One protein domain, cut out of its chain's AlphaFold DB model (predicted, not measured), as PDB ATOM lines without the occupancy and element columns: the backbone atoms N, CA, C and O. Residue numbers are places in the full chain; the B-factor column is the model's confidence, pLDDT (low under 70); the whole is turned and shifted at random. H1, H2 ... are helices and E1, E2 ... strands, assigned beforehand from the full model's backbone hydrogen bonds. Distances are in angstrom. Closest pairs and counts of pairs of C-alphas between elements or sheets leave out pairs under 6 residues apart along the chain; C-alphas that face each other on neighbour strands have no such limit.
ATOM      1  N   SER A  31     326.658 168.417 196.966       97.38
ATOM      2  CA  SER A  31     325.979 169.204 198.004       97.38
ATOM      3  C   SER A  31     325.830 170.674 197.590       97.38
ATOM      4  O   SER A  31     326.445 171.119 196.621       97.38
ATOM      5  N   ALA A  32     325.064 171.470 198.343       97.62
ATOM      6  CA  ALA A  32     324.946 172.908 198.082       97.62
ATOM      7  C   ALA A  32     326.315 173.614 198.123       97.62
ATOM      8  O   ALA A  32     326.612 174.438 197.259       97.62
ATOM      9  N   ALA A  33     327.176 173.240 199.077       98.25
ATOM     10  CA  ALA A  33     328.557 173.716 199.141       98.25
ATOM     11  C   ALA A  33     329.405 173.237 197.948       98.25
ATOM     12  O   ALA A  33     330.224 173.993 197.428       98.25
ATOM     13  N   GLY A  34     329.201 171.997 197.492       98.12
ATOM     14  CA  GLY A  34     329.861 171.460 196.299       98.12
ATOM     15  C   GLY A  34     329.471 172.206 195.021       98.12
ATOM     16  O   GLY A  34     330.349 172.580 194.249       98.12
ATOM     17  N   LEU A  35     328.179 172.491 194.835       98.12
ATOM     18  CA  LEU A  35     327.659 173.272 193.708       98.12
ATOM     19  C   LEU A  35     328.180 174.712 193.725       98.12
ATOM     20  O   LEU A  35     328.594 175.222 192.687       98.12
ATOM     21  N   ALA A  36     328.209 175.354 194.898       97.94
ATOM     22  CA  ALA A  36     328.786 176.687 195.049       97.94
ATOM     23  C   ALA A  36     330.259 176.713 194.614       97.94
ATOM     24  O   ALA A  36     330.646 177.558 193.813       97.94
ATOM     25  N   ARG A  37     331.058 175.730 195.058       98.12
ATOM     26  CA  ARG A  37     332.460 175.588 194.641       98.12
ATOM     27  C   ARG A  37     332.598 175.339 193.140       98.12
ATOM     28  O   ARG A  37     333.425 175.991 192.514       98.12
ATOM     29  N   LEU A  38     331.803 174.427 192.575       97.56
ATOM     30  CA  LEU A  38     331.834 174.098 191.144       97.56
ATOM     31  C   LEU A  38     331.597 175.340 190.274       97.56
ATOM     32  O   LEU A  38     332.265 175.518 189.262       97.56
ATOM     33  N   LEU A  39     330.652 176.190 190.679       97.25
ATOM     34  CA  LEU A  39     330.268 177.389 189.937       97.25
ATOM     35  C   LEU A  39     331.111 178.626 190.288       97.25
ATOM     36  O   LEU A  39     330.942 179.668 189.662       97.25
ATOM     37  N   GLY A  40     331.979 178.558 191.304       97.12
ATOM     38  CA  GLY A  40     332.649 179.745 191.849       97.12
ATOM     39  C   GLY A  40     331.679 180.752 192.484       97.12
ATOM     40  O   GLY A  40     331.970 181.944 192.539       97.12
ATOM     41  N   ALA A  41     330.511 180.291 192.939       96.62
ATOM     42  CA  ALA A  41     329.498 181.116 193.587       96.62
ATOM     43  C   ALA A  41     329.735 181.206 195.104       96.62
ATOM     44  O   ALA A  41     330.191 180.252 195.734       96.62
ATOM     45  N   THR A  42     329.336 182.322 195.715       95.81
ATOM     46  CA  THR A  42     329.477 182.572 197.163       95.81
ATOM     47  C   THR A  42     328.119 182.809 197.847       95.81
ATOM     48  O   THR A  42     327.884 183.897 198.378       95.81
ATOM     49  N   PRO A  43     327.178 181.843 197.819       95.31
ATOM     50  CA  PRO A  43     325.916 181.991 198.535       95.31
ATOM     51  C   PRO A  43     326.132 181.933 200.051       95.31
ATOM     52  O   PRO A  43     327.024 181.231 200.535       95.31
ATOM     53  N   ASP A  44     325.257 182.584 200.816       96.12
ATOM     54  CA  ASP A  44     325.220 182.389 202.266       96.12
ATOM     55  C   ASP A  44     324.615 181.015 202.604       96.12
ATOM     56  O   ASP A  44     323.398 180.813 202.619       96.12
ATOM     57  N   LEU A  45     325.487 180.042 202.869       96.56
ATOM     58  CA  LEU A  45     325.106 178.693 203.294       96.56
ATOM     59  C   LEU A  45     324.765 178.601 204.792       96.56
ATOM     60  O   LEU A  45     324.353 177.533 205.248       96.56
ATOM     61  N   GLY A  46     324.954 179.683 205.553       96.06
ATOM     62  CA  GLY A  46     324.553 179.816 206.954       96.06
ATOM     63  C   GLY A  46     323.140 180.384 207.135       96.06
ATOM     64  O   GLY A  46     322.573 180.271 208.222       96.06
ATOM     65  N   ALA A  47     322.540 180.943 206.083       93.88
ATOM     66  CA  ALA A  47     321.170 181.444 206.106       93.88
ATOM     67  C   ALA A  47     320.130 180.341 205.856       93.88
ATOM     68  O   ALA A  47     320.348 179.393 205.096       93.88
ATOM     69  N   ASN A  48     318.948 180.487 206.464       92.31
ATOM     70  CA  ASN A  48     317.797 179.658 206.114       92.31
ATOM     71  C   ASN A  48     317.248 180.068 204.741       92.31
ATOM     72  O   ASN A  48     316.779 181.192 204.558       92.31
ATOM     73  N   ARG A  49     317.221 179.138 203.784       92.50
ATOM     74  CA  ARG A  49     316.622 179.385 202.463       92.50
ATOM     75  C   ARG A  49     315.101 179.243 202.503       92.50
ATOM     76  O   ARG A  49     314.582 178.152 202.312       92.50
ATOM     77  N   GLY A  50     314.365 180.337 202.695       89.88
ATOM     78  CA  GLY A  50     312.890 180.309 202.701       89.88
ATOM     79  C   GLY A  50     312.250 179.855 201.375       89.88
ATOM     80  O   GLY A  50     311.116 179.373 201.364       89.88
ATOM     81  N   GLY A  51     312.993 179.953 200.270       91.94
ATOM     82  CA  GLY A  51     312.592 179.523 198.934       91.94
ATOM     83  C   GLY A  51     313.734 178.838 198.188       91.94
ATOM     84  O   GLY A  51     314.821 178.633 198.728       91.94
ATOM     85  N   TRP A  52     313.472 178.456 196.943       93.44
ATOM     86  CA  TRP A  52     314.519 177.953 196.061       93.44
ATOM     87  C   TRP A  52     315.471 179.077 195.685       93.44
ATOM     88  O   TRP A  52     315.035 180.180 195.365       93.44
ATOM     89  N   THR A  53     316.763 178.781 195.683       94.69
ATOM     90  CA  THR A  53     317.803 179.764 195.385       94.69
ATOM     91  C   THR A  53     318.534 179.344 194.124       94.69
ATOM     92  O   THR A  53     319.126 178.267 194.080       94.69
ATOM     93  N   ARG A  54     318.496 180.193 193.097       95.62
ATOM     94  CA  ARG A  54     319.278 179.998 191.876       95.62
ATOM     95  C   ARG A  54     320.695 180.514 192.087       95.62
ATOM     96  O   ARG A  54     320.880 181.663 192.471       95.62
ATOM     97  N   LEU A  55     321.675 179.667 191.810       95.62
ATOM     98  CA  LEU A  55     323.066 180.052 191.608       95.62
ATOM     99  C   LEU A  55     323.272 180.160 190.100       95.62
ATOM    100  O   LEU A  55     323.074 179.171 189.401       95.62
ATOM    101  N   ALA A  56     323.617 181.338 189.594       94.75
ATOM    102  CA  ALA A  56     323.890 181.558 188.179       94.75
ATOM    103  C   ALA A  56     325.216 182.301 188.040       94.75
ATOM    104  O   ALA A  56     325.425 183.335 188.671       94.75
ATOM    105  N   THR A  57     326.114 181.740 187.240       94.06
ATOM    106  CA  THR A  57     327.473 182.236 187.009       94.06
ATOM    107  C   THR A  57     327.835 182.016 185.537       94.06
ATOM    108  O   THR A  57     327.165 181.227 184.867       94.06
ATOM    109  N   PRO A  58     328.916 182.623 185.018       94.62
ATOM    110  CA  PRO A  58     329.416 182.292 183.682       94.62
ATOM    111  C   PRO A  58     329.785 180.808 183.508       94.62
ATOM    112  O   PRO A  58     329.756 180.300 182.392       94.62
ATOM    113  N   ALA A  59     330.100 180.102 184.600       90.19
ATOM    114  CA  ALA A  59     330.409 178.672 184.589       90.19
ATOM    115  C   ALA A  59     329.160 177.773 184.482       90.19
ATOM    116  O   ALA A  59     329.286 176.576 184.227       90.19
ATOM    117  N   GLY A  60     327.961 178.331 184.676       92.88
ATOM    118  CA  GLY A  60     326.694 177.609 184.614       92.88
ATOM    119  C   GLY A  60     325.753 177.954 185.763       92.88
ATOM    120  O   GLY A  60     325.905 178.967 186.457       92.88
ATOM    121  N   GLU A  61     324.767 177.084 185.970       94.56
ATOM    122  CA  GLU A  61     323.705 177.301 186.945       94.56
ATOM    123  C   GLU A  61     323.361 176.066 187.775       94.56
ATOM    124  O   GLU A  61     323.528 174.923 187.349       94.56
ATOM    125  N   ALA A  62     322.845 176.318 188.976       96.19
ATOM    126  CA  ALA A  62     322.283 175.309 189.856       96.19
ATOM    127  C   ALA A  62     321.097 175.877 190.644       96.19
ATOM    128  O   ALA A  62     321.029 177.072 190.934       96.19
ATOM    129  N   LEU A  63     320.171 175.005 191.035       95.69
ATOM    130  CA  LEU A  63     319.039 175.348 191.892       95.69
ATOM    131  C   LEU A  63     319.193 174.664 193.247       95.69
ATOM    132  O   LEU A  63     319.197 173.439 193.347       95.69
ATOM    133  N   LEU A  64     319.293 175.464 194.305       95.31
ATOM    134  CA  LEU A  64     319.300 174.976 195.675       95.31
ATOM    135  C   LEU A  64     317.873 174.912 196.208       95.31
ATOM    136  O   LEU A  64     317.138 175.903 196.171       95.31
ATOM    137  N   ARG A  65     317.504 173.757 196.766       93.25
ATOM    138  CA  ARG A  65     316.206 173.569 197.418       93.25
ATOM    139  C   ARG A  65     316.067 174.474 198.644       93.25
ATOM    140  O   ARG A  65     317.042 174.718 199.371       93.25
ATOM    141  N   ARG A  66     314.832 174.925 198.887       91.62
ATOM    142  CA  ARG A  66     314.443 175.614 200.124       91.62
ATOM    143  C   ARG A  66     314.758 174.773 201.362       91.62
ATOM    144  O   ARG A  66     314.740 173.545 201.321       91.62
ATOM    145  N   GLN A  67     314.990 175.453 202.470       90.31
ATOM    146  CA  GLN A  67     315.176 174.897 203.796       90.31
ATOM    147  C   GLN A  67     314.041 175.360 204.708       90.31
ATOM    148  O   GLN A  67     313.633 176.522 204.712       90.31
ATOM    149  N   GLY A  68     313.508 174.421 205.481       86.44
ATOM    150  CA  GLY A  68     312.477 174.696 206.472       86.44
ATOM    151  C   GLY A  68     313.064 174.655 207.867       86.44
ATOM    152  O   GLY A  68     312.672 173.792 208.627       86.44
ATOM    153  N   MET A  69     314.032 175.510 208.202       89.00
ATOM    154  CA  MET A  69     314.581 175.571 209.565       89.00
ATOM    155  C   MET A  69     314.578 177.018 210.059       89.00
ATOM    156  O   MET A  69     315.619 177.669 209.999       89.00
ATOM    157  N   PRO A  70     313.432 177.563 210.502       88.19
ATOM    158  CA  PRO A  70     313.386 178.887 211.122       88.19
ATOM    159  C   PRO A  70     314.304 178.960 212.348       88.19
ATOM    160  O   PRO A  70     314.429 177.972 213.071       88.19
ATOM    161  N   ASP A  71     314.905 180.125 212.607       91.19
ATOM    162  CA  ASP A  71     315.897 180.298 213.680       91.19
ATOM    163  C   ASP A  71     315.376 179.842 215.046       91.19
ATOM    164  O   ASP A  71     316.026 179.035 215.699       91.19
ATOM    165  N   ALA A  72     314.174 180.274 215.439       89.25
ATOM    166  CA  ALA A  72     313.588 179.917 216.733       89.25
ATOM    167  C   ALA A  72     313.385 178.400 216.906       89.25
ATOM    168  O   ALA A  72     313.663 177.842 217.965       89.25
ATOM    169  N   ALA A  73     312.924 177.719 215.854       87.50
ATOM    170  CA  ALA A  73     312.681 176.280 215.884       87.50
ATOM    171  C   ALA A  73     313.985 175.470 215.867       87.50
ATOM    172  O   ALA A  73     314.044 174.389 216.454       87.50
ATOM    173  N   LEU A  74     315.016 175.974 215.186       90.19
ATOM    174  CA  LEU A  74     316.337 175.359 215.161       90.19
ATOM    175  C   LEU A  74     317.059 175.561 216.502       90.19
ATOM    176  O   LEU A  74     317.559 174.594 217.068       90.19
ATOM    177  N   ALA A  75     317.044 176.781 217.043       91.56
ATOM    178  CA  ALA A  75     317.670 177.127 218.318       91.56
ATOM    179  C   ALA A  75     317.124 176.307 219.493       91.56
ATOM    180  O   ALA A  75     317.888 175.910 220.361       91.56
ATOM    181  N   SER A  76     315.824 175.991 219.504       89.12
ATOM    182  CA  SER A  76     315.220 175.183 220.574       89.12
ATOM    183  C   SER A  76     315.592 173.696 220.540       89.12
ATOM    184  O   SER A  76     315.250 172.961 221.463       89.12
ATOM    185  N   ARG A  77     316.249 173.234 219.469       86.44
ATOM    186  CA  ARG A  77     316.590 171.820 219.238       86.44
ATOM    187  C   ARG A  77     318.091 171.567 219.147       86.44
ATOM    188  O   ARG A  77     318.505 170.412 219.218       86.44
ATOM    189  N   LEU A  78     318.884 172.614 218.940       89.44
ATOM    190  CA  LEU A  78     320.335 172.525 218.942       89.44
ATOM    191  C   LEU A  78     320.882 172.709 220.352       89.44
ATOM    192  O   LEU A  78     320.296 173.399 221.184       89.44
ATOM    193  N   ASP A  79     322.040 172.103 220.589       92.44
ATOM    194  CA  ASP A  79     322.857 172.450 221.741       92.44
ATOM    195  C   ASP A  79     323.193 173.956 221.682       92.44
ATOM    196  O   ASP A  79     323.582 174.430 220.608       92.44
ATOM    197  N   PRO A  80     323.063 174.718 222.786       92.38
ATOM    198  CA  PRO A  80     323.392 176.144 222.816       92.38
ATOM    199  C   PRO A  80     324.818 176.487 222.362       92.38
ATOM    200  O   PRO A  80     325.063 177.617 221.944       92.38
ATOM    201  N   ALA A  81     325.757 175.537 222.420       96.12
ATOM    202  CA  ALA A  81     327.117 175.710 221.917       96.12
ATOM    203  C   ALA A  81     327.217 175.669 220.378       96.12
ATOM    204  O   ALA A  81     328.252 176.035 219.820       96.12
ATOM    205  N   ILE A  82     326.172 175.226 219.671       95.94
ATOM    206  CA  ILE A  82     326.149 175.130 218.208       95.94
ATOM    207  C   ILE A  82     325.430 176.349 217.631       95.94
ATOM    208  O   ILE A  82     324.208 176.481 217.718       95.94
ATOM    209  N   ALA A  83     326.176 177.218 216.947       96.56
ATOM    210  CA  ALA A  83     325.578 178.338 216.235       96.56
ATOM    211  C   ALA A  83     324.695 177.855 215.066       96.56
ATOM    212  O   ALA A  83     325.053 176.951 214.304       96.56
ATOM    213  N   LEU A  84     323.553 178.521 214.861       94.88
ATOM    214  CA  LEU A  84     322.575 178.159 213.822       94.88
ATOM    215  C   LEU A  84     323.188 178.136 212.414       94.88
ATOM    216  O   LEU A  84     322.886 177.262 211.598       94.88
ATOM    217  N   ALA A  85     324.059 179.106 212.133       96.25
ATOM    218  CA  ALA A  85     324.742 179.219 210.853       96.25
ATOM    219  C   ALA A  85     325.742 178.074 210.630       96.25
ATOM    220  O   ALA A  85     325.863 177.590 209.506       96.25
ATOM    221  N   ASP A  86     326.410 177.599 211.683       96.88
ATOM    222  CA  ASP A  86     327.344 176.474 211.589       96.88
ATOM    223  C   ASP A  86     326.610 175.164 211.338       96.88
ATOM    224  O   ASP A  86     327.010 174.399 210.460       96.88
ATOM    225  N   TRP A  87     325.470 174.956 212.000       94.31
ATOM    226  CA  TRP A  87     324.592 173.834 211.679       94.31
ATOM    227  C   TRP A  87     324.157 173.855 210.211       94.31
ATOM    228  O   TRP A  87     324.242 172.844 209.510       94.31
ATOM    229  N   ARG A  88     323.729 175.019 209.708       95.19
ATOM    230  CA  ARG A  88     323.304 175.175 208.310       95.19
ATOM    231  C   ARG A  88     324.444 174.955 207.323       95.19
ATOM    232  O   ARG A  88     324.240 174.287 206.309       95.19
ATOM    233  N   ARG A  89     325.649 175.441 207.622       97.12
ATOM    234  CA  ARG A  89     326.850 175.153 206.827       97.12
ATOM    235  C   ARG A  89     327.155 173.658 206.807       97.12
ATOM    236  O   ARG A  89     327.377 173.109 205.730       97.12
ATOM    237  N   PHE A  90     327.084 172.996 207.962       95.31
ATOM    238  CA  PHE A  90     327.298 171.556 208.082       95.31
ATOM    239  C   PHE A  90     326.325 170.757 207.208       95.31
ATOM    240  O   PHE A  90     326.767 169.969 206.372       95.31
ATOM    241  N   ILE A  91     325.014 170.988 207.324       94.00
ATOM    242  CA  ILE A  91     324.027 170.268 206.502       94.00
ATOM    243  C   ILE A  91     324.146 170.622 205.011       94.00
ATOM    244  O   ILE A  91     323.941 169.757 204.167       94.00
ATOM    245  N   ASN A  92     324.513 171.863 204.662       96.56
ATOM    246  CA  ASN A  92     324.719 172.282 203.271       96.56
ATOM    247  C   ASN A  92     325.995 171.683 202.651       96.56
ATOM    248  O   ASN A  92     326.155 171.742 201.430       96.56
ATOM    249  N   ALA A  93     326.873 171.083 203.460       96.81
ATOM    250  CA  ALA A  93     327.996 170.281 202.991       96.81
ATOM    251  C   ALA A  93     327.606 168.824 202.670       96.81
ATOM    252  O   ALA A  93     328.385 168.136 202.014       96.81
ATOM    253  N   GLN A  94     326.411 168.371 203.066       95.81
ATOM    254  CA  GLN A  94     325.941 166.996 202.875       95.81
ATOM    255  C   GLN A  94     325.063 166.833 201.627       95.81
ATOM    256  O   GLN A  94     324.450 167.782 201.132       95.81
ATOM    257  N   VAL A  95     324.969 165.591 201.145       95.50
ATOM    258  CA  VAL A  95     323.971 165.151 200.161       95.50
ATOM    259  C   VAL A  95     322.930 164.303 200.883       95.50
ATOM    260  O   VAL A  95     323.270 163.359 201.591       95.50
TER     261      VAL A  95
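Overview. This is residues 31 to 95 of the 155 residues of an uncharacterized protein of Acetobacteraceae bacterium (UniProt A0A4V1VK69). A two-stranded hairpin, E1 and E2, makes one end of an elongated body, with H1 over one of its faces; the other end holds the short helix H2 and the longer H3, which runs back until its last residue, Asn 92, comes near Ala 32, the first of H1. The long link of residues 40 to 52, from H1 to E1, leaves the hairpin's end, loops into the middle of the body, its C-alphas 3 to 15 A from the mean of all C-alphas, and returns to the hairpin at E1. The printed part has 65 residues with three named helices and two named strands, in the order H1, E1, E2, H2, H3; the sheet has the order E1 - E2 and is antiparallel. The class is mixed, helices and strands, with 32 residues in named elements, under half of those printed. The whole is only just compact, close to loose, with a radius of gyration of the C-alphas of 12.6 A, and its spans of 40 by 20 by 18 A make it only just elongated.

Along the chain. Strand E1 is residues 53 to 57, 13.0 A from first to last C-alpha, and begins at C-alpha 53 (317.803, 179.764, 195.385). Strand E2 is residues 60 to 64, 13.6 A long. Helix H1, residues 32 to 39, is 10.7 A long and begins at C-alpha 32 (324.946, 172.908, 198.082). Helix H2 is residues 71 to 75. Helix H3, residues 84 to 92, is 12.3 A long and ends at C-alpha 92 (324.719, 172.282, 203.271).

Arrangement. E1 and E2 form a hairpin of antiparallel neighbours, with 167 degrees between their directions. N 55 and O 62 are 2.8 A apart and N 62 and O 55 are 2.9 A apart, both within hydrogen-bond range. The closest C-alphas of H1 and E1 are those of Leu 39 and Thr 57, 6.3 A apart; those of H1 and E2 are Leu 39 and Gly 60, 6.4 A apart. H1 and H3 are close but not clearly touching, the closest C-alphas being those of Ala 32 and Asn 92, 5.2 A apart. They run the same way at a steep tilt of 66 degrees. H2 and H3 only just touch, with 3 pairs of C-alphas within 8 A; the closest are those of Ala 75 and Leu 84, 6.7 A apart. H3 is apart from E1 and E2, and H2 is apart from H1 and E1. In H1, H2 and H3 every O i to N i+4 pair is within hydrogen-bond range.

Size, cuts and confidence. The two C-alphas farthest apart are those of Pro 58 and Ser 76, at 40.2 A, while the first and last printed C-alphas, those of Ser 31 and Val 95, are 5.0 A apart. The printed part has no cut. The link from H1 to E1, 13 residues, is long; that from E1 to E2 is tight, and those from E2 to H2 and from H2 to H3 are short. The mean pLDDT of the printed part is 94.1, and no printed residue is under 70.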